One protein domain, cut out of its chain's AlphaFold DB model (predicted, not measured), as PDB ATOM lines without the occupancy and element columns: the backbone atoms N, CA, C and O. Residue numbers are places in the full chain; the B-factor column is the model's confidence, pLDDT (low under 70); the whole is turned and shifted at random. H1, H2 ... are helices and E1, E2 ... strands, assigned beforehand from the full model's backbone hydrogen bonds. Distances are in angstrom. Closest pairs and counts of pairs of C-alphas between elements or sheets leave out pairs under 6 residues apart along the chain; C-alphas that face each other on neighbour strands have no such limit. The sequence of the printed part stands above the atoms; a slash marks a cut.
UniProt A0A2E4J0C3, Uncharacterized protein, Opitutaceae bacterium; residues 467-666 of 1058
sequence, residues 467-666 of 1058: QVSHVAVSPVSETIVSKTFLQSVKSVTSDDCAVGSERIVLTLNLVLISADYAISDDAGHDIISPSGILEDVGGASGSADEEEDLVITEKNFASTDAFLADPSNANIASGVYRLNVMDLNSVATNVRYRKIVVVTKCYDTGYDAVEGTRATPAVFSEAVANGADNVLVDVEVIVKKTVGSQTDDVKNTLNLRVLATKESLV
ATOM      1  N   GLN A 467     131.048 157.113 138.544       82.19
ATOM      2  CA  GLN A 467     130.577 157.611 137.252       82.19
ATOM      3  C   GLN A 467     130.412 159.131 137.183       82.19
ATOM      4  O   GLN A 467     129.990 159.790 138.135       82.19
ATOM      5  N   VAL A 468     130.674 159.661 135.993       86.00
ATOM      6  CA  VAL A 468     130.360 161.031 135.591       86.00
ATOM      7  C   VAL A 468     129.704 161.002 134.216       86.00
ATOM      8  O   VAL A 468     130.141 160.279 133.320       86.00
ATOM      9  N   SER A 469     128.644 161.779 134.040       89.56
ATOM     10  CA  SER A 469     127.869 161.794 132.805       89.56
ATOM     11  C   SER A 469     127.473 163.199 132.380       89.56
ATOM     12  O   SER A 469     127.316 164.095 133.206       89.56
ATOM     13  N   HIS A 470     127.330 163.392 131.073       90.44
ATOM     14  CA  HIS A 470     127.071 164.679 130.434       90.44
ATOM     15  C   HIS A 470     126.332 164.465 129.111       90.44
ATOM     16  O   HIS A 470     126.526 163.445 128.451       90.44
ATOM     17  N   VAL A 471     125.520 165.439 128.694       87.62
ATOM     18  CA  VAL A 471     124.901 165.439 127.361       87.62
ATOM     19  C   VAL A 471     125.520 166.530 126.502       87.62
ATOM     20  O   VAL A 471     125.371 167.708 126.809       87.62
ATOM     21  N   ALA A 472     126.195 166.153 125.412       83.94
ATOM     22  CA  ALA A 472     126.662 167.134 124.432       83.94
ATOM     23  C   ALA A 472     125.586 167.365 123.363       83.94
ATOM     24  O   ALA A 472     125.043 166.409 122.813       83.94
ATOM     25  N   VAL A 473     125.276 168.632 123.081       81.88
ATOM     26  CA  VAL A 473     124.220 169.041 122.143       81.88
ATOM     27  C   VAL A 473     124.850 169.646 120.891       81.88
ATOM     28  O   VAL A 473     125.676 170.548 121.004       81.88
ATOM     29  N   SER A 474     124.434 169.189 119.710       78.31
ATOM     30  CA  SER A 474     124.876 169.730 118.419       78.31
ATOM     31  C   SER A 474     123.694 169.921 117.451       78.31
ATOM     32  O   SER A 474     122.895 168.999 117.306       78.31
ATOM     33  N   PRO A 475     123.535 171.083 116.787       69.31
ATOM     34  CA  PRO A 475     124.205 172.343 117.105       69.31
ATOM     35  C   PRO A 475     123.789 172.843 118.497       69.31
ATOM     36  O   PRO A 475     122.714 172.498 118.998       69.31
ATOM     37  N   VAL A 476     124.636 173.658 119.124       65.19
ATOM     38  CA  VAL A 476     124.365 174.234 120.449       65.19
ATOM     39  C   VAL A 476     123.132 175.144 120.380       65.19
ATOM     40  O   VAL A 476     123.054 176.034 119.538       65.19
ATOM     41  N   SER A 477     122.160 174.928 121.270       64.44
ATOM     42  CA  SER A 477     120.952 175.753 121.397       64.44
ATOM     43  C   SER A 477     120.756 176.176 122.847       64.44
ATOM     44  O   SER A 477     120.768 175.335 123.742       64.44
ATOM     45  N   GLU A 478     120.487 177.464 123.079       63.53
ATOM     46  CA  GLU A 478     120.208 178.010 124.419       63.53
ATOM     47  C   GLU A 478     118.940 177.417 125.063       63.53
ATOM     48  O   GLU A 478     118.744 177.528 126.271       63.53
ATOM     49  N   THR A 479     118.071 176.783 124.267       66.56
ATOM     50  CA  THR A 479     116.756 176.282 124.711       66.56
ATOM     51  C   THR A 479     116.736 174.802 125.085       66.56
ATOM     52  O   THR A 479     115.746 174.329 125.647       66.56
ATOM     53  N   ILE A 480     117.799 174.059 124.763       72.00
ATOM     54  CA  ILE A 480     117.886 172.625 125.040       72.00
ATOM     55  C   ILE A 480     118.825 172.429 126.219       72.00
ATOM     56  O   ILE A 480     120.043 172.428 126.066       72.00
ATOM     57  N   VAL A 481     118.242 172.221 127.397       76.19
ATOM     58  CA  VAL A 481     118.982 171.723 128.557       76.19
ATOM     59  C   VAL A 481     118.621 170.258 128.744       76.19
ATOM     60  O   VAL A 481     117.445 169.897 128.831       76.19
ATOM     61  N   SER A 482     119.632 169.400 128.774       84.88
ATOM     62  CA  SER A 482     119.457 167.962 128.927       84.88
ATOM     63  C   SER A 482     120.462 167.389 129.913       84.88
ATOM     64  O   SER A 482     121.548 167.938 130.091       84.88
ATOM     65  N   LYS A 483     120.080 166.296 130.575       89.06
ATOM     66  CA  LYS A 483     120.905 165.563 131.541       89.06
ATOM     67  C   LYS A 483     120.854 164.084 131.224       89.06
ATOM     68  O   LYS A 483     119.821 163.588 130.776       89.06
ATOM     69  N   THR A 484     121.933 163.376 131.526       91.81
ATOM     70  CA  THR A 484     121.945 161.917 131.471       91.81
ATOM     71  C   THR A 484     122.714 161.316 132.634       91.81
ATOM     72  O   THR A 484     123.548 162.004 133.228       91.81
ATOM     73  N   PHE A 485     122.428 160.060 132.968       91.19
ATOM     74  CA  PHE A 485     123.247 159.205 133.831       91.19
ATOM     75  C   PHE A 485     122.913 157.726 133.614       91.19
ATOM     76  O   PHE A 485     121.789 157.382 133.234       91.19
ATOM     77  N   LEU A 486     123.874 156.838 133.891       91.56
ATOM     78  CA  LEU A 486     123.623 155.400 133.905       91.56
ATOM     79  C   LEU A 486     122.842 155.049 135.173       91.56
ATOM     80  O   LEU A 486     123.332 155.159 136.299       91.56
ATOM     81  N   GLN A 487     121.592 154.646 134.976       89.31
ATOM     82  CA  GLN A 487     120.695 154.238 136.045       89.31
ATOM     83  C   GLN A 487     121.012 152.828 136.521       89.31
ATOM     84  O   GLN A 487     121.046 152.598 137.718       89.31
ATOM     85  N   SER A 488     121.178 151.862 135.620       87.38
ATOM     86  CA  SER A 488     121.416 150.473 136.024       87.38
ATOM     87  C   SER A 488     121.984 149.631 134.895       87.38
ATOM     88  O   SER A 488     121.651 149.860 133.730       87.38
ATOM     89  N   VAL A 489     122.729 148.594 135.271       88.88
ATOM     90  CA  VAL A 489     123.157 147.500 134.394       88.88
ATOM     91  C   VAL A 489     122.490 146.213 134.867       88.88
ATOM     92  O   VAL A 489     122.591 145.844 136.037       88.88
ATOM     93  N   LYS A 490     121.753 145.560 133.970       88.50
ATOM     94  CA  LYS A 490     121.020 144.311 134.230       88.50
ATOM     95  C   LYS A 490     121.335 143.288 133.150       88.50
ATOM     96  O   LYS A 490     121.974 143.618 132.155       88.50
ATOM     97  N   SER A 491     120.867 142.062 133.331       88.00
ATOM     98  CA  SER A 491     120.897 141.046 132.286       88.00
ATOM     99  C   SER A 491     119.513 140.466 132.041       88.00
ATOM    100  O   SER A 491     118.601 140.601 132.863       88.00
ATOM    101  N   VAL A 492     119.355 139.848 130.878       88.19
ATOM    102  CA  VAL A 492     118.156 139.104 130.513       88.19
ATOM    103  C   VAL A 492     118.552 137.872 129.709       88.19
ATOM    104  O   VAL A 492     119.369 137.934 128.786       88.19
ATOM    105  N   THR A 493     117.966 136.735 130.069       85.12
ATOM    106  CA  THR A 493     118.038 135.512 129.270       85.12
ATOM    107  C   THR A 493     117.072 135.621 128.101       85.12
ATOM    108  O   THR A 493     115.921 136.004 128.300       85.12
ATOM    109  N   SER A 494     117.513 135.231 126.912       81.56
ATOM    110  CA  SER A 494     116.692 135.196 125.701       81.56
ATOM    111  C   SER A 494     116.890 133.850 125.004       81.56
ATOM    112  O   SER A 494     117.985 133.286 125.079       81.56
ATOM    113  N   ASP A 495     115.856 133.314 124.348       80.56
ATOM    114  CA  ASP A 495     115.896 131.977 123.725       80.56
ATOM    115  C   ASP A 495     116.915 131.885 122.572       80.56
ATOM    116  O   ASP A 495     117.304 130.789 122.161       80.56
ATOM    117  N   ASP A 496     117.325 133.029 122.021       84.19
ATOM    118  CA  ASP A 496     118.340 133.148 120.974       84.19
ATOM    119  C   ASP A 496     119.781 133.202 121.509       84.19
ATOM    120  O   ASP A 496     120.724 133.016 120.736       84.19
ATOM    121  N   CYS A 497     119.972 133.367 122.821       87.88
ATOM    122  CA  CYS A 497     121.282 133.236 123.444       87.88
ATOM    123  C   CYS A 497     121.642 131.764 123.677       87.88
ATOM    124  O   CYS A 497     120.814 130.923 124.035       87.88
ATOM    125  N   ALA A 498     122.927 131.436 123.506       90.00
ATOM    126  CA  ALA A 498     123.441 130.131 123.901       90.00
ATOM    127  C   ALA A 498     123.244 129.909 125.412       90.00
ATOM    128  O   ALA A 498     123.257 130.853 126.198       90.00
ATOM    129  N   VAL A 499     123.107 128.650 125.834       87.69
ATOM    130  CA  VAL A 499     123.034 128.303 127.264       87.69
ATOM    131  C   VAL A 499     124.263 128.858 127.992       87.69
ATOM    132  O   VAL A 499     125.383 128.658 127.527       87.69
ATOM    133  N   GLY A 500     124.053 129.542 129.120       85.38
ATOM    134  CA  GLY A 500     125.111 130.251 129.856       85.38
ATOM    135  C   GLY A 500     125.307 131.708 129.432       85.38
ATOM    136  O   GLY A 500     125.922 132.484 130.163       85.38
ATOM    137  N   SER A 501     124.757 132.108 128.286       91.69
ATOM    138  CA  SER A 501     124.862 133.468 127.769       91.69
ATOM    139  C   SER A 501     123.606 134.291 128.037       91.69
ATOM    140  O   SER A 501     122.487 133.783 128.008       91.69
ATOM    141  N   GLU A 502     123.802 135.586 128.254       91.94
ATOM    142  CA  GLU A 502     122.740 136.554 128.521       91.94
ATOM    143  C   GLU A 502     122.974 137.833 127.719       91.94
ATOM    144  O   GLU A 502     124.107 138.148 127.342       91.94
ATOM    145  N   ARG A 503     121.907 138.597 127.476       92.38
ATOM    146  CA  ARG A 503     122.018 139.971 126.973       92.38
ATOM    147  C   ARG A 503     122.212 140.917 128.150       92.38
ATOM    148  O   ARG A 503     121.592 140.736 129.198       92.38
ATOM    149  N   ILE A 504     123.037 141.939 127.968       93.94
ATOM    150  CA  ILE A 504     123.245 143.007 128.942       93.94
ATOM    151  C   ILE A 504     122.286 144.144 128.614       93.94
ATOM    152  O   ILE A 504     122.055 144.467 127.452       93.94
ATOM    153  N   VAL A 505     121.707 144.737 129.648       93.44
ATOM    154  CA  VAL A 505     120.700 145.787 129.544       93.44
ATOM    155  C   VAL A 505     121.209 147.012 130.291       93.44
ATOM    156  O   VAL A 505     121.196 147.050 131.523       93.44
ATOM    157  N   LEU A 506     121.656 148.019 129.544       95.12
ATOM    158  CA  LEU A 506     122.058 149.317 130.082       95.12
ATOM    159  C   LEU A 506     120.838 150.233 130.103       95.12
ATOM    160  O   LEU A 506     120.171 150.400 129.087       95.12
ATOM    161  N   THR A 507     120.531 150.831 131.251       94.12
ATOM    162  CA  THR A 507     119.472 151.845 131.360       94.12
ATOM    163  C   THR A 507     120.098 153.208 131.592       94.12
ATOM    164  O   THR A 507     120.686 153.439 132.647       94.12
ATOM    165  N   LEU A 508     119.946 154.112 130.632       94.56
ATOM    166  CA  LEU A 508     120.302 155.521 130.748       94.56
ATOM    167  C   LEU A 508     119.038 156.325 131.050       94.56
ATOM    168  O   LEU A 508     118.024 156.185 130.361       94.56
ATOM    169  N   ASN A 509     119.097 157.187 132.057       91.00
ATOM    170  CA  ASN A 509     118.073 158.205 132.255       91.00
ATOM    171  C   ASN A 509     118.431 159.423 131.415       91.00
ATOM    172  O   ASN A 509     119.533 159.929 131.546       91.00
ATOM    173  N   LEU A 510     117.498 159.905 130.603       90.00
ATOM    174  CA  LEU A 510     117.582 161.152 129.856       90.00
ATOM    175  C   LEU A 510     116.530 162.118 130.404       90.00
ATOM    176  O   LEU A 510     115.330 161.850 130.344       90.00
ATOM    177  N   VAL A 511     116.983 163.260 130.903       86.00
ATOM    178  CA  VAL A 511     116.123 164.372 131.309       86.00
ATOM    179  C   VAL A 511     116.205 165.436 130.228       86.00
ATOM    180  O   VAL A 511     117.292 165.927 129.939       86.00
ATOM    181  N   LEU A 512     115.072 165.794 129.629       81.94
ATOM    182  CA  LEU A 512     114.957 166.902 128.682       81.94
ATOM    183  C   LEU A 512     114.165 168.027 129.344       81.94
ATOM    184  O   LEU A 512     112.970 167.888 129.608       81.94
ATOM    185  N   ILE A 513     114.822 169.151 129.602       74.56
ATOM    186  CA  ILE A 513     114.215 170.355 130.173       74.56
ATOM    187  C   ILE A 513     113.820 171.261 129.003       74.56
ATOM    188  O   ILE A 513     114.398 172.317 128.766       74.56
ATOM    189  N   SER A 514     112.872 170.781 128.197       69.94
ATOM    190  CA  SER A 514     112.254 171.548 127.120       69.94
ATOM    191  C   SER A 514     110.932 170.905 126.703       69.94
ATOM    192  O   SER A 514     110.863 169.701 126.446       69.94
ATOM    193  N   ALA A 515     109.871 171.710 126.611       63.34
ATOM    194  CA  ALA A 515     108.556 171.251 126.156       63.34
ATOM    195  C   ALA A 515     108.537 170.925 124.653       63.34
ATOM    196  O   ALA A 515     107.705 170.136 124.192       63.34
ATOM    197  N   ASP A 516     109.470 171.523 123.910       76.81
ATOM    198  CA  ASP A 516     109.399 171.609 122.461       76.81
ATOM    199  C   ASP A 516     110.131 170.469 121.763       76.81
ATOM    200  O   ASP A 516     109.969 170.345 120.560       76.81
ATOM    201  N   TYR A 517     110.879 169.604 122.452       79.56
ATOM    202  CA  TYR A 517     111.682 168.559 121.801       79.56
ATOM    203  C   TYR A 517     111.203 167.143 122.124       79.56
ATOM    204  O   TYR A 517     110.856 166.819 123.263       79.56
ATOM    205  N   ALA A 518     111.211 166.274 121.115       82.31
ATOM    206  CA  ALA A 518     110.954 164.844 121.244       82.31
ATOM    207  C   ALA A 518     112.034 164.037 120.522       82.31
ATOM    208  O   ALA A 518     112.616 164.507 119.551       82.31
ATOM    209  N   ILE A 519     112.296 162.815 120.986       86.12
ATOM    210  CA  ILE A 519     113.215 161.891 120.309       86.12
ATOM    211  C   ILE A 519     112.638 161.553 118.930       86.12
ATOM    212  O   ILE A 519     111.458 161.226 118.820       86.12
ATOM    213  N   SER A 520     113.469 161.652 117.897       86.44
ATOM    214  CA  SER A 520     113.112 161.316 116.520       86.44
ATOM    215  C   SER A 520     112.799 159.826 116.382       86.44
ATOM    216  O   SER A 520     113.503 158.988 116.940       86.44
ATOM    217  N   ASP A 521     111.778 159.499 115.592       81.62
ATOM    218  CA  ASP A 521     111.468 158.114 115.206       81.62
ATOM    219  C   ASP A 521     112.254 157.660 113.960       81.62
ATOM    220  O   ASP A 521     112.195 156.489 113.588       81.62
ATOM    221  N   ASP A 522     112.970 158.581 113.304       77.38
ATOM    222  CA  ASP A 522     113.806 158.278 112.138       77.38
ATOM    223  C   ASP A 522     115.040 157.446 112.537       77.38
ATOM    224  O   ASP A 522     115.535 157.570 113.659       77.38
ATOM    225  N   ALA A 523     115.562 156.670 111.582       67.25
ATOM    226  CA  ALA A 523     116.925 156.139 111.636       67.25
ATOM    227  C   ALA A 523     117.939 157.300 111.606       67.25
ATOM    228  O   ALA A 523     117.710 158.296 110.910       67.25
ATOM    229  N   GLY A 524     119.001 157.180 112.400       79.38
ATOM    230  CA  GLY A 524     120.047 158.200 112.569       79.38
ATOM    231  C   GLY A 524     120.531 158.358 114.015       79.38
ATOM    232  O   GLY A 524     121.191 159.335 114.336       79.38
ATOM    233  N   HIS A 525     120.122 157.464 114.918       87.25
ATOM    234  CA  HIS A 525     120.689 157.380 116.265       87.25
ATOM    235  C   HIS A 525     121.857 156.406 116.233       87.25
ATOM    236  O   HIS A 525     121.730 155.371 115.594       87.25
ATOM    237  N   ASP A 526     122.918 156.644 116.990       89.38
ATOM    238  CA  ASP A 526     124.120 155.806 116.913       89.38
ATOM    239  C   ASP A 526     124.579 155.361 118.306       89.38
ATOM    240  O   ASP A 526     124.292 156.002 119.322       89.38
ATOM    241  N   ILE A 527     125.326 154.259 118.372       88.69
ATOM    242  CA  ILE A 527     126.152 153.931 119.538       88.69
ATOM    243  C   ILE A 527     127.601 154.191 119.142       88.69
ATOM    244  O   ILE A 527     128.235 153.412 118.439       88.69
ATOM    245  N   ILE A 528     128.136 155.310 119.623       88.12
ATOM    246  CA  ILE A 528     129.514 155.723 119.348       88.12
ATOM    247  C   ILE A 528     130.483 154.887 120.192       88.12
ATOM    248  O   ILE A 528     131.591 154.554 119.765       88.12
ATOM    249  N   SER A 529     130.092 154.560 121.427       88.25
ATOM    250  CA  SER A 529     130.910 153.755 122.330       88.25
ATOM    251  C   SER A 529     130.064 153.050 123.395       88.25
ATOM    252  O   SER A 529     129.094 153.634 123.880       88.25
ATOM    253  N   PRO A 530     130.442 151.841 123.837       88.19
ATOM    254  CA  PRO A 530     131.427 150.954 123.216       88.19
ATOM    255  C   PRO A 530     130.874 150.356 121.916       88.19
ATOM    256  O   PRO A 530     129.706 149.990 121.877       88.19
ATOM    257  N   SER A 531     131.707 150.230 120.879       84.69
ATOM    258  CA  SER A 531     131.271 149.687 119.589       84.69
ATOM    259  C   SER A 531     131.168 148.160 119.593       84.69
ATOM    260  O   SER A 531     131.860 147.455 120.340       84.69
ATOM    261  N   GLY A 532     130.311 147.630 118.722       84.44
ATOM    262  CA  GLY A 532     130.140 146.196 118.506       84.44
ATOM    263  C   GLY A 532     129.475 145.474 119.679       84.44
ATOM    264  O   GLY A 532     129.715 144.278 119.877       84.44
ATOM    265  N   ILE A 533     128.675 146.171 120.480       89.94
ATOM    266  CA  ILE A 533     127.850 145.593 121.541       89.94
ATOM    267  C   ILE A 533     126.484 145.110 121.051       89.94
ATOM    268  O   ILE A 533     125.837 144.369 121.784       89.94
ATOM    269  N   LEU A 534     126.040 145.466 119.849       88.81
ATOM    270  CA  LEU A 534     124.821 144.965 119.209       88.81
ATOM    271  C   LEU A 534     125.121 143.771 118.281       88.81
ATOM    272  O   LEU A 534     126.268 143.504 117.921       88.81
ATOM    273  N   GLU A 535     124.096 142.982 117.945       78.88
ATOM    274  CA  GLU A 535     124.204 141.983 116.866       78.88
ATOM    275  C   GLU A 535     124.074 142.697 115.522       78.88
ATOM    276  O   GLU A 535     123.345 143.682 115.461       78.88
ATOM    277  N   ASP A 536     124.752 142.204 114.469       61.94
ATOM    278  CA  ASP A 536     124.696 142.765 113.106       61.94
ATOM    279  C   ASP A 536     123.263 143.202 112.767       61.94
ATOM    280  O   ASP A 536     122.372 142.369 112.541       61.94
ATOM    281  N   VAL A 537     123.037 144.518 112.758       54.12
ATOM    282  CA  VAL A 537     121.726 145.124 112.520       54.12
ATOM    283  C   VAL A 537     121.479 145.038 111.015       54.12
ATOM    284  O   VAL A 537     121.787 145.936 110.240       54.12
ATOM    285  N   GLY A 538     121.052 143.856 110.569       43.12
ATOM    286  CA  GLY A 538     121.078 143.456 109.165       43.12
ATOM    287  C   GLY A 538     120.379 144.434 108.218       43.12
ATOM    288  O   GLY A 538     119.151 144.513 108.188       43.12
ATOM    289  N   GLY A 539     121.170 145.087 107.361       41.56
ATOM    290  CA  GLY A 539     120.670 145.870 106.230       41.56
ATOM    291  C   GLY A 539     121.750 146.500 105.345       41.56
ATOM    292  O   GLY A 539     121.605 146.476 104.122       41.56
ATOM    293  N   ALA A 540     122.846 146.994 105.925       37.50
ATOM    294  CA  ALA A 540     123.976 147.537 105.175       37.50
ATOM    295  C   ALA A 540     125.144 146.542 105.143       37.50
ATOM    296  O   ALA A 540     125.380 145.750 106.050       37.50
ATOM    297  N   SER A 541     125.828 146.501 104.014       36.69
ATOM    298  CA  SER A 541     126.856 145.525 103.692       36.69
ATOM    299  C   SER A 541     128.132 145.680 104.533       36.69
ATOM    300  O   SER A 541     128.932 146.559 104.251       36.69
ATOM    301  N   GLY A 542     128.421 144.703 105.393       38.34
ATOM    302  CA  GLY A 542     129.747 144.072 105.421       38.34
ATOM    303  C   GLY A 542     130.879 144.698 106.246       38.34
ATOM    304  O   GLY A 542     132.023 144.307 106.008       38.34
ATOM    305  N   SER A 543     130.611 145.561 107.221       42.16
ATOM    306  CA  SER A 543     131.574 145.897 108.283       42.16
ATOM    307  C   SER A 543     130.898 145.774 109.647       42.16
ATOM    308  O   SER A 543     129.830 146.323 109.869       42.16
ATOM    309  N   ALA A 544     131.533 145.053 110.571       44.31
ATOM    310  CA  ALA A 544     131.107 144.915 111.967       44.31
ATOM    311  C   ALA A 544     131.346 146.206 112.789       44.31
ATOM    312  O   ALA A 544     131.505 146.139 114.007       44.31
ATOM    313  N   ASP A 545     131.440 147.350 112.105       44.25
ATOM    314  CA  ASP A 545     132.019 148.597 112.611       44.25
ATOM    315  C   ASP A 545     131.004 149.745 112.726       44.25
ATOM    316  O   ASP A 545     131.350 150.767 113.306       44.25
ATOM    317  N   GLU A 546     129.772 149.605 112.232       53.00
ATOM    318  CA  GLU A 546     128.832 150.733 112.173       53.00
ATOM    319  C   GLU A 546     127.549 150.390 112.952       53.00
ATOM    320  O   GLU A 546     126.551 149.930 112.400       53.00
ATOM    321  N   GLU A 547     127.584 150.598 114.276       70.75
ATOM    322  CA  GLU A 547     126.381 150.775 115.115       70.75
ATOM    323  C   GLU A 547     125.759 152.156 114.845       70.75
ATOM    324  O   GLU A 547     125.537 152.956 115.756       70.75
ATOM    325  N   GLU A 548     125.525 152.414 113.563       75.69
ATOM    326  CA  GLU A 548     125.061 153.667 112.984       75.69
ATOM    327  C   GLU A 548     123.628 153.499 112.450       75.69
ATOM    328  O   GLU A 548     123.170 152.383 112.175       75.69
ATOM    329  N   ASP A 549     122.902 154.606 112.302       80.06
ATOM    330  CA  ASP A 549     121.544 154.663 111.750       80.06
ATOM    331  C   ASP A 549     120.527 153.764 112.492       80.06
ATOM    332  O   ASP A 549     119.576 153.213 111.923       80.06
ATOM    333  N   LEU A 550     120.678 153.637 113.810       84.00
ATOM    334  CA  LEU A 550     119.785 152.869 114.675       84.00
ATOM    335  C   LEU A 550     118.396 153.511 114.748       84.00
ATOM    336  O   LEU A 550     118.222 154.730 114.696       84.00
ATOM    337  N   VAL A 551     117.388 152.661 114.951       85.31
ATOM    338  CA  VAL A 551     116.008 153.069 115.239       85.31
ATOM    339  C   VAL A 551     115.716 152.820 116.716       85.31
ATOM    340  O   VAL A 551     115.722 151.675 117.173       85.31
ATOM    341  N   ILE A 552     115.397 153.881 117.463       89.06
ATOM    342  CA  ILE A 552     114.995 153.760 118.869       89.06
ATOM    343  C   ILE A 552     113.529 153.323 118.952       89.06
ATOM    344  O   ILE A 552     112.613 154.079 118.629       89.06
ATOM    345  N   THR A 553     113.289 152.107 119.440       89.50
ATOM    346  CA  THR A 553     111.938 151.528 119.518       89.50
ATOM    347  C   THR A 553     111.211 151.947 120.797       89.50
ATOM    348  O   THR A 553     111.694 151.723 121.906       89.50
ATOM    349  N   GLU A 554     110.004 152.504 120.677       89.00
ATOM    350  CA  GLU A 554     109.188 152.874 121.839       89.00
ATOM    351  C   GLU A 554     108.487 151.673 122.485       89.00
ATOM    352  O   GLU A 554     107.893 150.821 121.818       89.00
ATOM    353  N   LYS A 555     108.547 151.617 123.819       89.56
ATOM    354  CA  LYS A 555     107.925 150.580 124.640       89.56
ATOM    355  C   LYS A 555     107.210 151.222 125.826       89.56
ATOM    356  O   LYS A 555     107.806 151.943 126.621       89.56
ATOM    357  N   ASN A 556     105.927 150.907 125.988       87.06
ATOM    358  CA  ASN A 556     105.063 151.576 126.962       87.06
ATOM    359  C   ASN A 556     105.209 151.023 128.393       87.06
ATOM    360  O   ASN A 556     104.243 150.523 128.970       87.06
ATOM    361  N   PHE A 557     106.400 151.137 128.987       85.12
ATOM    362  CA  PHE A 557     106.683 150.728 130.371       85.12
ATOM    363  C   PHE A 557     107.235 151.893 131.189       85.12
ATOM    364  O   PHE A 557     107.922 152.749 130.652       85.12
ATOM    365  N   ALA A 558     106.953 151.938 132.492       79.62
ATOM    366  CA  ALA A 558     107.477 152.984 133.385       79.62
ATOM    367  C   ALA A 558     108.869 152.656 133.971       79.62
ATOM    368  O   ALA A 558     109.568 153.538 134.468       79.62
ATOM    369  N   SER A 559     109.285 151.387 133.938       83.31
ATOM    370  CA  SER A 559     110.572 150.937 134.472       83.31
ATOM    371  C   SER A 559     111.177 149.830 133.616       83.31
ATOM    372  O   SER A 559     110.453 149.062 132.977       83.31
ATOM    373  N   THR A 560     112.507 149.720 133.651       86.00
ATOM    374  CA  THR A 560     113.244 148.627 133.005       86.00
ATOM    375  C   THR A 560     112.822 147.264 133.558       86.00
ATOM    376  O   THR A 560     112.706 146.316 132.797       86.00
ATOM    377  N   ASP A 561     112.505 147.153 134.853       83.50
ATOM    378  CA  ASP A 561     112.026 145.888 135.432       83.50
ATOM    379  C   ASP A 561     110.685 145.446 134.856       83.50
ATOM    380  O   ASP A 561     110.522 144.284 134.500       83.50
ATOM    381  N   ALA A 562     109.729 146.371 134.725       83.81
ATOM    382  CA  ALA A 562     108.441 146.059 134.115       83.81
ATOM    383  C   ALA A 562     108.606 145.681 132.636       83.81
ATOM    384  O   ALA A 562     107.923 144.785 132.153       83.81
ATOM    385  N   PHE A 563     109.533 146.345 131.943       88.38
ATOM    386  CA  PHE A 563     109.881 146.045 130.562       88.38
ATOM    387  C   PHE A 563     110.478 144.639 130.395       88.38
ATOM    388  O   PHE A 563     110.013 143.888 129.538       88.38
ATOM    389  N   LEU A 564     111.459 144.266 131.223       86.50
ATOM    390  CA  LEU A 564     112.134 142.964 131.158       86.50
ATOM    391  C   LEU A 564     111.269 141.812 131.689       86.50
ATOM    392  O   LEU A 564     111.408 140.683 131.231       86.50
ATOM    393  N   ALA A 565     110.368 142.076 132.638       83.75
ATOM    394  CA  ALA A 565     109.459 141.067 133.181       83.75
ATOM    395  C   ALA A 565     108.262 140.760 132.263       83.75
ATOM    396  O   ALA A 565     107.532 139.796 132.513       83.75
ATOM    397  N   ASP A 566     108.016 141.579 131.237       83.81
ATOM    398  CA  ASP A 566     106.888 141.383 130.335       83.81
ATOM    399  C   ASP A 566     107.119 140.154 129.431       83.81
ATOM    400  O   ASP A 566     108.101 140.114 128.685       83.81
ATOM    401  N   PRO A 567     106.206 139.162 129.419       82.06
ATOM    402  CA  PRO A 567     106.354 137.964 128.593       82.06
ATOM    403  C   PRO A 567     106.467 138.237 127.086       82.06
ATOM    404  O   PRO A 567     107.008 137.408 126.359       82.06
ATOM    405  N   SER A 568     105.963 139.375 126.591       80.94
ATOM    406  CA  SER A 568     106.116 139.780 125.186       80.94
ATOM    407  C   SER A 568     107.544 140.209 124.833       80.94
ATOM    408  O   SER A 568     107.887 140.234 123.651       80.94
ATOM    409  N   ASN A 569     108.379 140.493 125.836       81.94
ATOM    410  CA  ASN A 569     109.798 140.811 125.688       81.94
ATOM    411  C   ASN A 569     110.708 139.650 126.141       81.94
ATOM    412  O   ASN A 569     111.906 139.854 126.295       81.94
ATOM    413  N   ALA A 570     110.176 138.434 126.320       71.25
ATOM    414  CA  ALA A 570     110.981 137.265 126.699       71.25
ATOM    415  C   ALA A 570     112.099 136.940 125.685       71.25
ATOM    416  O   ALA A 570     113.135 136.414 126.069       71.25
ATOM    417  N   ASN A 571     111.900 137.303 124.413       76.88
ATOM    418  CA  ASN A 571     112.892 137.206 123.338       76.88
ATOM    419  C   ASN A 571     113.228 138.597 122.807       76.88
ATOM    420  O   ASN A 571     112.967 138.933 121.649       76.88
ATOM    421  N   ILE A 572     113.700 139.452 123.708       85.12
ATOM    422  CA  ILE A 572     114.094 140.809 123.367       85.12
ATOM    423  C   ILE A 572     115.340 140.790 122.476       85.12
ATOM    424  O   ILE A 572     116.378 140.246 122.843       85.12
ATOM    425  N   ALA A 573     115.226 141.393 121.295       85.44
ATOM    426  CA  ALA A 573     116.343 141.526 120.372       85.44
ATOM    427  C   ALA A 573     117.355 142.564 120.879       85.44
ATOM    428  O   ALA A 573     116.977 143.508 121.589       85.44
ATOM    429  N   SER A 574     118.619 142.423 120.468       88.06
ATOM    430  CA  SER A 574     119.582 143.518 120.623       88.06
ATOM    431  C   SER A 574     119.078 144.785 119.923       88.06
ATOM    432  O   SER A 574     118.403 144.714 118.896       88.06
ATOM    433  N   GLY A 575     119.350 145.944 120.518       89.81
ATOM    434  CA  GLY A 575     118.918 147.237 120.000       89.81
ATOM    435  C   GLY A 575     118.684 148.273 121.094       89.81
ATOM    436  O   GLY A 575     118.921 148.026 122.279       89.81
ATOM    437  N   VAL A 576     118.197 149.446 120.686       91.81
ATOM    438  CA  VAL A 576     117.931 150.580 121.578       91.81
ATOM    439  C   VAL A 576     116.427 150.811 121.692       91.81
ATOM    440  O   VAL A 576     115.702 150.906 120.700       91.81
ATOM    441  N   TYR A 577     115.949 150.922 122.926       92.50
ATOM    442  CA  TYR A 577     114.544 151.116 123.256       92.50
ATOM    443  C   TYR A 577     114.367 152.389 124.080       92.50
ATOM    444  O   TYR A 577     115.235 152.749 124.871       92.50
ATOM    445  N   ARG A 578     113.217 153.049 123.953       91.56
ATOM    446  CA  ARG A 578     112.812 154.139 124.852       91.56
ATOM    447  C   ARG A 578     111.558 153.758 125.626       91.56
ATOM    448  O   ARG A 578     110.604 153.245 125.041       91.56
ATOM    449  N   LEU A 579     111.562 154.010 126.932       89.75
ATOM    450  CA  LEU A 579     110.426 153.739 127.818       89.75
ATOM    451  C   LEU A 579     109.573 155.002 128.073       89.75
ATOM    452  O   LEU A 579     109.931 156.110 127.651       89.75
ATOM    453  N   ASN A 580     108.415 154.832 128.730       75.44
ATOM    454  CA  ASN A 580     107.402 155.883 128.908       75.44
ATOM    455  C   ASN A 580     107.947 157.158 129.566       75.44
ATOM    456  O   ASN A 580     108.881 157.128 130.366       75.44
ATOM    457  N   VAL A 581     107.285 158.271 129.238       67.00
ATOM    458  CA  VAL A 581     107.538 159.602 129.796       67.00
ATOM    459  C   VAL A 581     107.078 159.672 131.249       67.00
ATOM    460  O   VAL A 581     105.969 159.235 131.565       67.00
ATOM    461  N   MET A 582     107.859 160.334 132.096       66.62
ATOM    462  CA  MET A 582     107.300 161.060 133.235       66.62
ATOM    463  C   MET A 582     107.417 162.558 132.939       66.62
ATOM    464  O   MET A 582     108.526 163.077 132.825       66.62
ATOM    465  N   ASP A 583     106.277 163.226 132.763       64.38
ATOM    466  CA  ASP A 583     106.212 164.679 132.596       64.38
ATOM    467  C   ASP A 583     106.035 165.327 133.973       64.38
ATOM    468  O   ASP A 583     105.019 165.122 134.645       64.38
ATOM    469  N   LEU A 584     107.024 166.109 134.405       60.53
ATOM    470  CA  LEU A 584     106.889 166.988 135.563       60.53
ATOM    471  C   LEU A 584     106.610 168.402 135.058       60.53
ATOM    472  O   LEU A 584     107.488 169.072 134.513       60.53
ATOM    473  N   ASN A 585     105.373 168.854 135.262       53.31
ATOM    474  CA  ASN A 585     104.964 170.219 134.954       53.31
ATOM    475  C   ASN A 585     105.158 171.070 136.210       53.31
ATOM    476  O   ASN A 585     104.390 170.958 137.168       53.31
ATOM    477  N   SER A 586     106.185 171.919 136.218       51.03
ATOM    478  CA  SER A 586     106.275 173.022 137.177       51.03
ATOM    479  C   SER A 586     105.742 174.305 136.529       51.03
ATOM    480  O   SER A 586     105.672 174.404 135.307       51.03
ATOM    481  N   VAL A 587     105.365 175.307 137.330       44.47
ATOM    482  CA  VAL A 587     104.717 176.560 136.874       44.47
ATOM    483  C   VAL A 587     105.583 177.372 135.879       44.47
ATOM    484  O   VAL A 587     105.074 178.301 135.260       44.47
ATOM    485  N   ALA A 588     106.859 177.012 135.675       50.25
ATOM    486  CA  ALA A 588     107.778 177.692 134.756       50.25
ATOM    487  C   ALA A 588     108.522 176.777 133.754       50.25
ATOM    488  O   ALA A 588     109.051 177.289 132.770       50.25
ATOM    489  N   THR A 589     108.577 175.454 133.954       60.72
ATOM    490  CA  THR A 589     109.331 174.530 133.081       60.72
ATOM    491  C   THR A 589     108.674 173.153 132.986       60.72
ATOM    492  O   THR A 589     108.279 172.567 134.000       60.72
ATOM    493  N   ASN A 590     108.598 172.621 131.760       64.19
ATOM    494  CA  ASN A 590     108.238 171.229 131.494       64.19
ATOM    495  C   ASN A 590     109.513 170.385 131.458       64.19
ATOM    496  O   ASN A 590     110.402 170.637 130.640       64.19
ATOM    497  N   VAL A 591     109.590 169.385 132.333       71.94
ATOM    498  CA  VAL A 591     110.702 168.434 132.388       71.94
ATOM    499  C   VAL A 591     110.200 167.068 131.937       71.94
ATOM    500  O   VAL A 591     109.282 166.517 132.546       71.94
ATOM    501  N   ARG A 592     110.809 166.515 130.884       77.31
ATOM    502  CA  ARG A 592     110.517 165.167 130.384       77.31
ATOM    503  C   ARG A 592     111.598 164.194 130.823       77.31
ATOM    504  O   ARG A 592     112.745 164.322 130.403       77.31
ATOM    505  N   TYR A 593     111.219 163.186 131.599       81.12
ATOM    506  CA  TYR A 593     112.086 162.052 131.916       81.12
ATOM    507  C   TYR A 593     111.837 160.917 130.927       81.12
ATOM    508  O   TYR A 593     110.693 160.512 130.706       81.12
ATOM    509  N   ARG A 594     112.913 160.392 130.344       87.00
ATOM    510  CA  ARG A 594     112.914 159.253 129.424       87.00
ATOM    511  C   ARG A 594     113.972 158.249 129.852       87.00
ATOM    512  O   ARG A 594     115.071 158.639 130.223       87.00
ATOM    513  N   LYS A 595     113.667 156.959 129.737       91.25
ATOM    514  CA  LYS A 595     114.663 155.892 129.906       91.25
ATOM    515  C   LYS A 595     115.047 155.359 128.540       91.25
ATOM    516  O   LYS A 595     114.171 154.888 127.814       91.25
ATOM    517  N   ILE A 596     116.328 155.448 128.212       94.19
ATOM    518  CA  ILE A 596     116.924 154.812 127.042       94.19
ATOM    519  C   ILE A 596     117.524 153.493 127.510       94.19
ATOM    520  O   ILE A 596     118.345 153.459 128.424       94.19
ATOM    521  N   VAL A 597     117.066 152.397 126.921       94.50
ATOM    522  CA  VAL A 597     117.473 151.041 127.269       94.50
ATOM    523  C   VAL A 597     118.247 150.463 126.099       94.50
ATOM    524  O   VAL A 597     117.680 150.250 125.032       94.50
ATOM    525  N   VAL A 598     119.535 150.203 126.301       94.94
ATOM    526  CA  VAL A 598     120.399 149.541 125.320       94.94
ATOM    527  C   VAL A 598     120.473 148.065 125.680       94.94
ATOM    528  O   VAL A 598     120.898 147.716 126.781       94.94
ATOM    529  N   VAL A 599     120.039 147.204 124.764       93.81
ATOM    530  CA  VAL A 599     120.090 145.747 124.904       93.81
ATOM    531  C   VAL A 599     121.176 145.217 123.986       93.81
ATOM    532  O   VAL A 599     121.097 145.370 122.769       93.81
ATOM    533  N   THR A 600     122.189 144.588 124.565       93.94
ATOM    534  CA  THR A 600     123.356 144.114 123.822       93.94
ATOM    535  C   THR A 600     123.098 142.779 123.119       93.94
ATOM    536  O   THR A 600     122.094 142.092 123.342       93.94
ATOM    537  N   LYS A 601     124.068 142.353 122.309       91.88
ATOM    538  CA  LYS A 601     124.278 140.962 121.909       91.88
ATOM    539  C   LYS A 601     124.469 140.047 123.119       91.88
ATOM    540  O   LYS A 601     124.688 140.518 124.239       91.88
ATOM    541  N   CYS A 602     124.397 138.742 122.892       93.12
ATOM    542  CA  CYS A 602     124.641 137.756 123.940       93.12
ATOM    543  C   CYS A 602     126.122 137.733 124.367       93.12
ATOM    544  O   CYS A 602     127.021 137.658 123.526       93.12
ATOM    545  N   TYR A 603     126.367 137.724 125.677       94.12
ATOM    546  CA  TYR A 603     127.678 137.520 126.295       94.12
ATOM    547  C   TYR A 603     127.663 136.255 127.155       94.12
ATOM    548  O   TYR A 603     126.698 136.013 127.878       94.12
ATOM    549  N   ASP A 604     128.740 135.464 127.108       93.62
ATOM    550  CA  ASP A 604     128.875 134.255 127.929       93.62
ATOM    551  C   ASP A 604     129.240 134.608 129.376       93.62
ATOM    552  O   ASP A 604     130.406 134.717 129.765       93.62
ATOM    553  N   THR A 605     128.198 134.830 130.168       86.94
ATOM    554  CA  THR A 605     128.279 135.095 131.611       86.94
ATOM    555  C   THR A 605     128.433 133.819 132.449       86.94
ATOM    556  O   THR A 605     128.559 133.891 133.677       86.94
ATOM    557  N   GLY A 606     128.393 132.639 131.815       85.75
ATOM    558  CA  GLY A 606     128.316 131.357 132.505       85.75
ATOM    559  C   GLY A 606     127.088 131.249 133.410       85.75
ATOM    560  O   GLY A 606     127.201 130.727 134.518       85.75
ATOM    561  N   TYR A 607     125.953 131.804 132.978       86.62
ATOM    562  CA  TYR A 607     124.711 131.833 133.741       86.62
ATOM    563  C   TYR A 607     124.064 130.445 133.857       86.62
ATOM    564  O   TYR A 607     123.695 129.811 132.866       86.62
ATOM    565  N   ASP A 608     123.892 129.979 135.089       80.38
ATOM    566  CA  ASP A 608     123.152 128.765 135.410       80.38
ATOM    567  C   ASP A 608     121.723 129.133 135.816       80.38
ATOM    568  O   ASP A 608     121.485 129.591 136.930       80.38
ATOM    569  N   ALA A 609     120.754 128.885 134.932       78.44
ATOM    570  CA  ALA A 609     119.339 129.167 135.185       78.44
ATOM    571  C   ALA A 609     118.724 128.343 136.336       78.44
ATOM    572  O   ALA A 609     117.648 128.678 136.831       78.44
ATOM    573  N   VAL A 610     119.360 127.239 136.750       72.69
ATOM    574  CA  VAL A 610     118.910 126.414 137.881       72.69
ATOM    575  C   VAL A 610     119.411 126.992 139.199       72.69
ATOM    576  O   VAL A 610     118.653 127.041 140.170       72.69
ATOM    577  N   GLU A 611     120.681 127.400 139.243       68.69
ATOM    578  CA  GLU A 611     121.301 127.976 140.443       68.69
ATOM    579  C   GLU A 611     121.073 129.495 140.560       68.69
ATOM    580  O   GLU A 611     121.168 130.043 141.655       68.69
ATOM    581  N   GLY A 612     120.691 130.159 139.465       70.31
ATOM    582  CA  GLY A 612     120.488 131.604 139.374       70.31
ATOM    583  C   GLY A 612     121.790 132.396 139.483       70.31
ATOM    584  O   GLY A 612     121.770 133.507 140.008       70.31
ATOM    585  N   THR A 613     122.920 131.813 139.062       72.56
ATOM    586  CA  THR A 613     124.281 132.326 139.311       72.56
ATOM    587  C   THR A 613     125.103 132.459 138.028       72.56
ATOM    588  O   THR A 613     124.919 131.669 137.108       72.56
ATOM    589  N   ARG A 614     126.071 133.382 137.988       75.25
ATOM    590  CA  ARG A 614     127.000 133.629 136.868       75.25
ATOM    591  C   ARG A 614     128.429 133.255 137.248       75.25
ATOM    592  O   ARG A 614     128.928 133.700 138.281       75.25
ATOM    593  N   ALA A 615     129.117 132.502 136.393       74.56
ATOM    594  CA  ALA A 615     130.537 132.193 136.576       74.56
ATOM    595  C   ALA A 615     131.468 133.340 136.132       74.56
ATOM    596  O   ALA A 615     132.560 133.489 136.679       74.56
ATOM    597  N   THR A 616     131.042 134.155 135.162       79.31
ATOM    598  CA  THR A 616     131.826 135.245 134.550       79.31
ATOM    599  C   THR A 616     131.030 136.562 134.492       79.31
ATOM    600  O   THR A 616     130.828 137.128 133.418       79.31
ATOM    601  N   PRO A 617     130.587 137.121 135.639       80.88
ATOM    602  CA  PRO A 617     129.752 138.331 135.679       80.88
ATOM    603  C   PRO A 617     130.422 139.590 135.100       80.88
ATOM    604  O   PRO A 617     129.739 140.530 134.697       80.88
ATOM    605  N   ALA A 618     131.757 139.622 135.045       80.88
ATOM    606  CA  ALA A 618     132.524 140.749 134.519       80.88
ATOM    607  C   ALA A 618     132.725 140.708 132.993       80.88
ATOM    608  O   ALA A 618     133.266 141.669 132.449       80.88
ATOM    609  N   VAL A 619     132.282 139.650 132.297       88.31
ATOM    610  CA  VAL A 619     132.599 139.409 130.873       88.31
ATOM    611  C   VAL A 619     132.270 140.600 129.970       88.31
ATOM    612  O   VAL A 619     133.043 140.935 129.078       88.31
ATOM    613  N   PHE A 620     131.150 141.281 130.230       91.31
ATOM    614  CA  PHE A 620     130.765 142.466 129.477       91.31
ATOM    615  C   PHE A 620     131.702 143.635 129.773       91.31
ATOM    616  O   PHE A 620     132.317 144.164 128.855       91.31
ATOM    617  N   SER A 621     131.870 143.979 131.054       86.00
ATOM    618  CA  SER A 621     132.762 145.061 131.487       86.00
ATOM    619  C   SER A 621     134.204 144.873 130.996       86.00
ATOM    620  O   SER A 621     134.858 145.838 130.630       86.00
ATOM    621  N   GLU A 622     134.689 143.631 130.925       87.81
ATOM    622  CA  GLU A 622     136.010 143.281 130.393       87.81
ATOM    623  C   GLU A 622     136.111 143.457 128.886       87.81
ATOM    624  O   GLU A 622     137.168 143.835 128.389       87.81
ATOM    625  N   ALA A 623     135.022 143.198 128.164       89.25
ATOM    626  CA  ALA A 623     134.976 143.376 126.723       89.25
ATOM    627  C   ALA A 623     134.935 144.857 126.313       89.25
ATOM    628  O   ALA A 623     135.408 145.182 125.227       89.25
ATOM    629  N   VAL A 624     134.375 145.735 127.155       91.31
ATOM    630  CA  VAL A 624     134.141 147.153 126.818       91.31
ATOM    631  C   VAL A 624     135.039 148.146 127.563       91.31
ATOM    632  O   VAL A 624     135.026 149.335 127.246       91.31
ATOM    633  N   ALA A 625     135.815 147.695 128.551       86.06
ATOM    634  CA  ALA A 625     136.762 148.551 129.256       86.06
ATOM    635  C   ALA A 625     137.914 148.991 128.345       86.06
ATOM    636  O   ALA A 625     138.480 148.213 127.573       86.06
ATOM    637  N   ASN A 626     138.299 150.257 128.472       83.00
ATOM    638  CA  ASN A 626     139.499 150.787 127.850       83.00
ATOM    639  C   ASN A 626     140.759 150.377 128.640       83.00
ATOM    640  O   ASN A 626     140.689 149.794 129.720       83.00
ATOM    641  N   GLY A 627     141.943 150.723 128.125       71.69
ATOM    642  CA  GLY A 627     143.225 150.385 128.764       71.69
ATOM    643  C   GLY A 627     143.477 151.018 130.144       71.69
ATOM    644  O   GLY A 627     144.534 150.773 130.720       71.69
ATOM    645  N   ALA A 628     142.549 151.832 130.654       71.44
ATOM    646  CA  ALA A 628     142.587 152.457 131.974       71.44
ATOM    647  C   ALA A 628     141.461 151.949 132.902       71.44
ATOM    648  O   ALA A 628     141.128 152.636 133.863       71.44
ATOM    649  N   ASP A 629     140.858 150.789 132.600       77.75
ATOM    650  CA  ASP A 629     139.743 150.182 133.348       77.75
ATOM    651  C   ASP A 629     138.509 151.098 133.492       77.75
ATOM    652  O   ASP A 629     137.714 150.973 134.425       77.75
ATOM    653  N   ASN A 630     138.309 152.008 132.535       80.12
ATOM    654  CA  ASN A 630     137.094 152.812 132.420       80.12
ATOM    655  C   ASN A 630     136.259 152.347 131.227       80.12
ATOM    656  O   ASN A 630     136.794 151.886 130.220       80.12
ATOM    657  N   VAL A 631     134.948 152.528 131.314       86.69
ATOM    658  CA  VAL A 631     134.001 152.279 130.230       86.69
ATOM    659  C   VAL A 631     133.356 153.600 129.838       86.69
ATOM    660  O   VAL A 631     132.791 154.299 130.681       86.69
ATOM    661  N   LEU A 632     133.447 153.932 128.553       90.19
ATOM    662  CA  LEU A 632     132.714 155.040 127.956       90.19
ATOM    663  C   LEU A 632     131.464 154.476 127.285       90.19
ATOM    664  O   LEU A 632     131.573 153.644 126.391       90.19
ATOM    665  N   VAL A 633     130.296 154.939 127.716       92.12
ATOM    666  CA  VAL A 633     129.026 154.738 127.020       92.12
ATOM    667  C   VAL A 633     128.661 156.069 126.375       92.12
ATOM    668  O   VAL A 633     128.460 157.050 127.084       92.12
ATOM    669  N   ASP A 634     128.621 156.120 125.049       92.19
ATOM    670  CA  ASP A 634     128.263 157.299 124.263       92.19
ATOM    671  C   ASP A 634     127.186 156.902 123.252       92.19
ATOM    672  O   ASP A 634     127.447 156.147 122.313       92.19
ATOM    673  N   VAL A 635     125.958 157.355 123.511       92.69
ATOM    674  CA  VAL A 635     124.782 157.073 122.681       92.69
ATOM    675  C   VAL A 635     124.319 158.368 122.041       92.69
ATOM    676  O   VAL A 635     123.933 159.308 122.740       92.69
ATOM    677  N   GLU A 636     124.319 158.405 120.718       93.00
ATOM    678  CA  GLU A 636     123.830 159.524 119.935       93.00
ATOM    679  C   GLU A 636     122.314 159.417 119.739       93.00
ATOM    680  O   GLU A 636     121.799 158.423 119.233       93.00
ATOM    681  N   VAL A 637     121.582 160.453 120.154       91.75
ATOM    682  CA  VAL A 637     120.122 160.524 120.062       91.75
ATOM    683  C   VAL A 637     119.699 161.778 119.311       91.75
ATOM    684  O   VAL A 637     119.921 162.898 119.773       91.75
ATOM    685  N   ILE A 638     118.996 161.610 118.195       90.44
ATOM    686  CA  ILE A 638     118.394 162.724 117.460       90.44
ATOM    687  C   ILE A 638     117.091 163.151 118.141       90.44
ATOM    688  O   ILE A 638     116.170 162.351 118.331       90.44
ATOM    689  N   VAL A 639     116.958 164.443 118.435       88.44
ATOM    690  CA  VAL A 639     115.708 165.072 118.872       88.44
ATOM    691  C   VAL A 639     115.187 166.059 117.830       88.44
ATOM    692  O   VAL A 639     115.950 166.780 117.192       88.44
ATOM    693  N   LYS A 640     113.866 166.095 117.663       86.12
ATOM    694  CA  LYS A 640     113.127 166.980 116.758       86.12
ATOM    695  C   LYS A 640     112.288 167.972 117.548       86.12
ATOM    696  O   LYS A 640     111.659 167.599 118.544       86.12
ATOM    697  N   LYS A 641     112.227 169.215 117.071       82.25
ATOM    698  CA  LYS A 641     111.304 170.221 117.603       82.25
ATOM    699  C   LYS A 641     109.848 169.887 117.214       82.25
ATOM    700  O   LYS A 641     109.577 169.467 116.098       82.25
ATOM    701  N   THR A 642     108.910 170.062 118.142       73.44
ATOM    702  CA  THR A 642     107.509 169.596 118.084       73.44
ATOM    703  C   THR A 642     106.482 170.732 118.043       73.44
ATOM    704  O   THR A 642     105.311 170.476 117.766       73.44
ATOM    705  N   VAL A 643     106.892 171.985 118.283       63.94
ATOM    706  CA  VAL A 643     106.001 173.157 118.339       63.94
ATOM    707  C   VAL A 643     106.431 174.207 117.302       63.94
ATOM    708  O   VAL A 643     107.570 174.673 117.325       63.94
ATOM    709  N   GLY A 644     105.503 174.577 116.404       54.91
ATOM    710  CA  GLY A 644     105.671 175.580 115.335       54.91
ATOM    711  C   GLY A 644     105.290 175.033 113.949       54.91
ATOM    712  O   GLY A 644     105.884 174.077 113.473       54.91
ATOM    713  N   SER A 645     104.280 175.608 113.284       40.75
ATOM    714  CA  SER A 645     103.705 175.071 112.032       40.75
ATOM    715  C   SER A 645     104.479 175.420 110.746       40.75
ATOM    716  O   SER A 645     103.865 175.500 109.680       40.75
ATOM    717  N   GLN A 646     105.789 175.669 110.806       46.97
ATOM    718  CA  GLN A 646     106.597 176.003 109.625       46.97
ATOM    719  C   GLN A 646     107.790 175.049 109.476       46.97
ATOM    720  O   GLN A 646     108.817 175.202 110.118       46.97
ATOM    721  N   THR A 647     107.560 174.016 108.664       41.56
ATOM    722  CA  THR A 647     108.391 173.474 107.564       41.56
ATOM    723  C   THR A 647     109.924 173.417 107.597       41.56
ATOM    724  O   THR A 647     110.469 173.153 106.535       41.56
ATOM    725  N   ASP A 648     110.618 173.493 108.730       48.00
ATOM    726  CA  ASP A 648     112.006 173.005 108.800       48.00
ATOM    727  C   ASP A 648     112.176 171.997 109.947       48.00
ATOM    728  O   ASP A 648     111.883 172.282 111.108       48.00
ATOM    729  N   ASP A 649     112.626 170.788 109.593       64.38
ATOM    730  CA  ASP A 649     113.021 169.686 110.479       64.38
ATOM    731  C   ASP A 649     114.226 170.139 111.338       64.38
ATOM    732  O   ASP A 649     115.368 169.752 111.095       64.38
ATOM    733  N   VAL A 650     114.012 171.013 112.330       73.12
ATOM    734  CA  VAL A 650     115.077 171.395 113.269       73.12
ATOM    735  C   VAL A 650     115.392 170.173 114.126       73.12
ATOM    736  O   VAL A 650     114.655 169.836 115.062       73.12
ATOM    737  N   LYS A 651     116.476 169.491 113.750       81.44
ATOM    738  CA  LYS A 651     117.045 168.346 114.452       81.44
ATOM    739  C   LYS A 651     118.244 168.809 115.269       81.44
ATOM    740  O   LYS A 651     119.095 169.545 114.773       81.44
ATOM    741  N   ASN A 652     118.311 168.351 116.510       85.31
ATOM    742  CA  ASN A 652     119.509 168.437 117.329       85.31
ATOM    743  C   ASN A 652     119.950 167.022 117.680       85.31
ATOM    744  O   ASN A 652     119.131 166.142 117.936       85.31
ATOM    745  N   THR A 653     121.251 166.831 117.725       88.31
ATOM    746  CA  THR A 653     121.901 165.602 118.138       88.31
ATOM    747  C   THR A 653     122.299 165.726 119.604       88.31
ATOM    748  O   THR A 653     122.958 166.691 119.999       88.31
ATOM    749  N   LEU A 654     121.889 164.757 120.420       90.50
ATOM    750  CA  LEU A 654     122.245 164.628 121.829       90.50
ATOM    751  C   LEU A 654     123.183 163.438 122.003       90.50
ATOM    752  O   LEU A 654     122.761 162.297 121.879       90.50
ATOM    753  N   ASN A 655     124.439 163.696 122.339       90.50
ATOM    754  CA  ASN A 655     125.405 162.657 122.682       90.50
ATOM    755  C   ASN A 655     125.325 162.393 124.190       90.50
ATOM    756  O   ASN A 655     125.767 163.221 124.995       90.50
ATOM    757  N   LEU A 656     124.710 161.275 124.574       93.06
ATOM    758  CA  LEU A 656     124.540 160.847 125.958       93.06
ATOM    759  C   LEU A 656     125.813 160.145 126.432       93.06
ATOM    760  O   LEU A 656     125.971 158.941 126.236       93.06
ATOM    761  N   ARG A 657     126.702 160.891 127.087       91.44
ATOM    762  CA  ARG A 657     128.006 160.389 127.523       91.44
ATOM    763  C   ARG A 657     127.982 159.989 128.986       91.44
ATOM    764  O   ARG A 657     127.673 160.804 129.852       91.44
ATOM    765  N   VAL A 658     128.380 158.757 129.267       91.00
ATOM    766  CA  VAL A 658     128.661 158.246 130.608       91.00
ATOM    767  C   VAL A 658     130.070 157.681 130.619       91.00
ATOM    768  O   VAL A 658     130.376 156.746 129.887       91.00
ATOM    769  N   LEU A 659     130.921 158.228 131.480       88.50
ATOM    770  CA  LEU A 659     132.202 157.632 131.816       88.50
ATOM    771  C   LEU A 659     132.075 156.979 133.189       88.50
ATOM    772  O   LEU A 659     131.878 157.672 134.189       88.50
ATOM    773  N   ALA A 660     132.194 155.658 133.230       83.94
ATOM    774  CA  ALA A 660     132.112 154.879 134.455       83.94
ATOM    775  C   ALA A 660     133.359 154.005 134.635       83.94
ATOM    776  O   ALA A 660     134.049 153.697 133.663       83.94
ATOM    777  N   THR A 661     133.662 153.583 135.861       78.31
ATOM    778  CA  THR A 661     134.692 152.553 136.061       78.31
ATOM    779  C   THR A 661     134.167 151.193 135.606       78.31
ATOM    780  O   THR A 661     132.956 150.952 135.578       78.31
ATOM    781  N   LYS A 662     135.072 150.274 135.262       80.12
ATOM    782  CA  LYS A 662     134.738 148.901 134.859       80.12
ATOM    783  C   LYS A 662     133.777 148.218 135.841       80.12
ATOM    784  O   LYS A 662     132.842 147.543 135.417       80.12
ATOM    785  N   GLU A 663     133.955 148.441 137.141       73.56
ATOM    786  CA  GLU A 663     133.140 147.861 138.215       73.56
ATOM    787  C   GLU A 663     131.668 148.285 138.163       73.56
ATOM    788  O   GLU A 663     130.807 147.538 138.629       73.56
ATOM    789  N   SER A 664     131.364 149.447 137.577       74.56
ATOM    790  CA  SER A 664     129.992 149.950 137.447       74.56
ATOM    791  C   SER A 664     129.154 149.164 136.432       74.56
ATOM    792  O   SER A 664     127.927 149.252 136.459       74.56
ATOM    793  N   LEU A 665     129.799 148.388 135.549       83.94
ATOM    794  CA  LEU A 665     129.142 147.578 134.516       83.94
ATOM    795  C   LEU A 665     129.291 146.067 134.742       83.94
ATOM    796  O   LEU A 665     128.881 145.272 133.893       83.94
ATOM    797  N   VAL A 666     129.872 145.654 135.870       80.31
ATOM    798  CA  VAL A 666     129.905 144.244 136.263       80.31
ATOM    799  C   VAL A 666     128.483 143.808 136.625       80.31
ATOM    800  O   VAL A 666     127.771 144.496 137.356       80.31
TER     801      VAL A 666
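AT A GLANCE: This is residues 467 to 666 of the 1058 residues of an uncharacterized protein of Opitutaceae bacterium (UniProt A0A2E4J0C3). Two twisted sheets lie face to face as a sandwich, their strands crossed at 54 degrees: long E2, E3 and E8 with short E6 and E7 make one, and E1, E9 and E10 with short E4 and E5 the other. The short helices H2 and H3 sit together at one corner, each on both sheets, while H1 packs on the E2-E3-E8 sheet. The printed part has 200 residues, with ten named strands and three named helices in the order E1 E2 E3 E4 E5 H1 E6 E7 E8 H2 E9 E10 H3; the class is mostly strand, with strands holding 86 and helices 16 of the 102 residues in named elements. Both sheets are branched and antiparallel; the whole is compact, with a radius of gyration of the C-alphas of 17.5 A, and elongated, spanning 55 by 34 by 34 A.

IN THESE COORDINATES: Find C-alpha 590 at (108.238, 171.229, 131.494); from there E8, residues 590 to 604, runs 42.5 A and bends by 55 degrees at residue 601. In its sheet look for E2, residues 481 to 492, 32.7 A; E3, 501 to 513, 38.5 A; E6, 575 to 578; and E7, 582 to 585. The other sheet has E1, 467 to 474, 23.1 A; E4, 517 to 519; E5, 526 to 529; E9, 630 to 641, 34.5 A; and E10, 651 to 661, 32.1 A. The helices are H1, 560 to 565, H2, 619 to 624, and H3, 662 to 665, which ends at C-alpha 665, (129.142, 147.578, 134.516).

HOW THE PARTS SIT: Start at E8: E3 lies on one side, with N 508 and O 596 at 2.8 A, and E6 and E7 on the other, with N 577 and O 597 at 2.8 A and N 584 and O 591 at 3.0 A. E2 and E3 form a hairpin, with N 487 and O 507 at 2.8 A. In the other sheet, E9 and E10 form a hairpin, with N 633 and O 658 at 2.8 A. E4 and E5 lie on the other side of E9 from E10, with N 518 and O 640 at 2.9 A and N 528 and O 634 at 2.9 A; E1 is beside E10, with N 470 and O 657 at 2.9 A. Between the sheets, the closest C-alphas of E1 and E2 are those of Ser 469 and Phe 485, 5.4 A. H1 is on the E8 sheet at a height of 8.3 A. H2 and H3 touch, their closest C-alphas being those of Ser 621 and Leu 665, 5.3 A. In H1 and H2 every O i to N i+4 pair is within hydrogen-bond range; H3 is too short for one.

THE WHOLE: The C-alphas of Glu 611 and Gln 646 are the two farthest apart, 58.9 A. The printed part has no cut. Its long links are E5 to H1, residues 530 to 559, and E8 to H2, residues 605 to 618. Mean pLDDT of the printed part is 79.7; look for values under 70 at, among others, residues 536 to 546, 581 to 590 and 643 to 649.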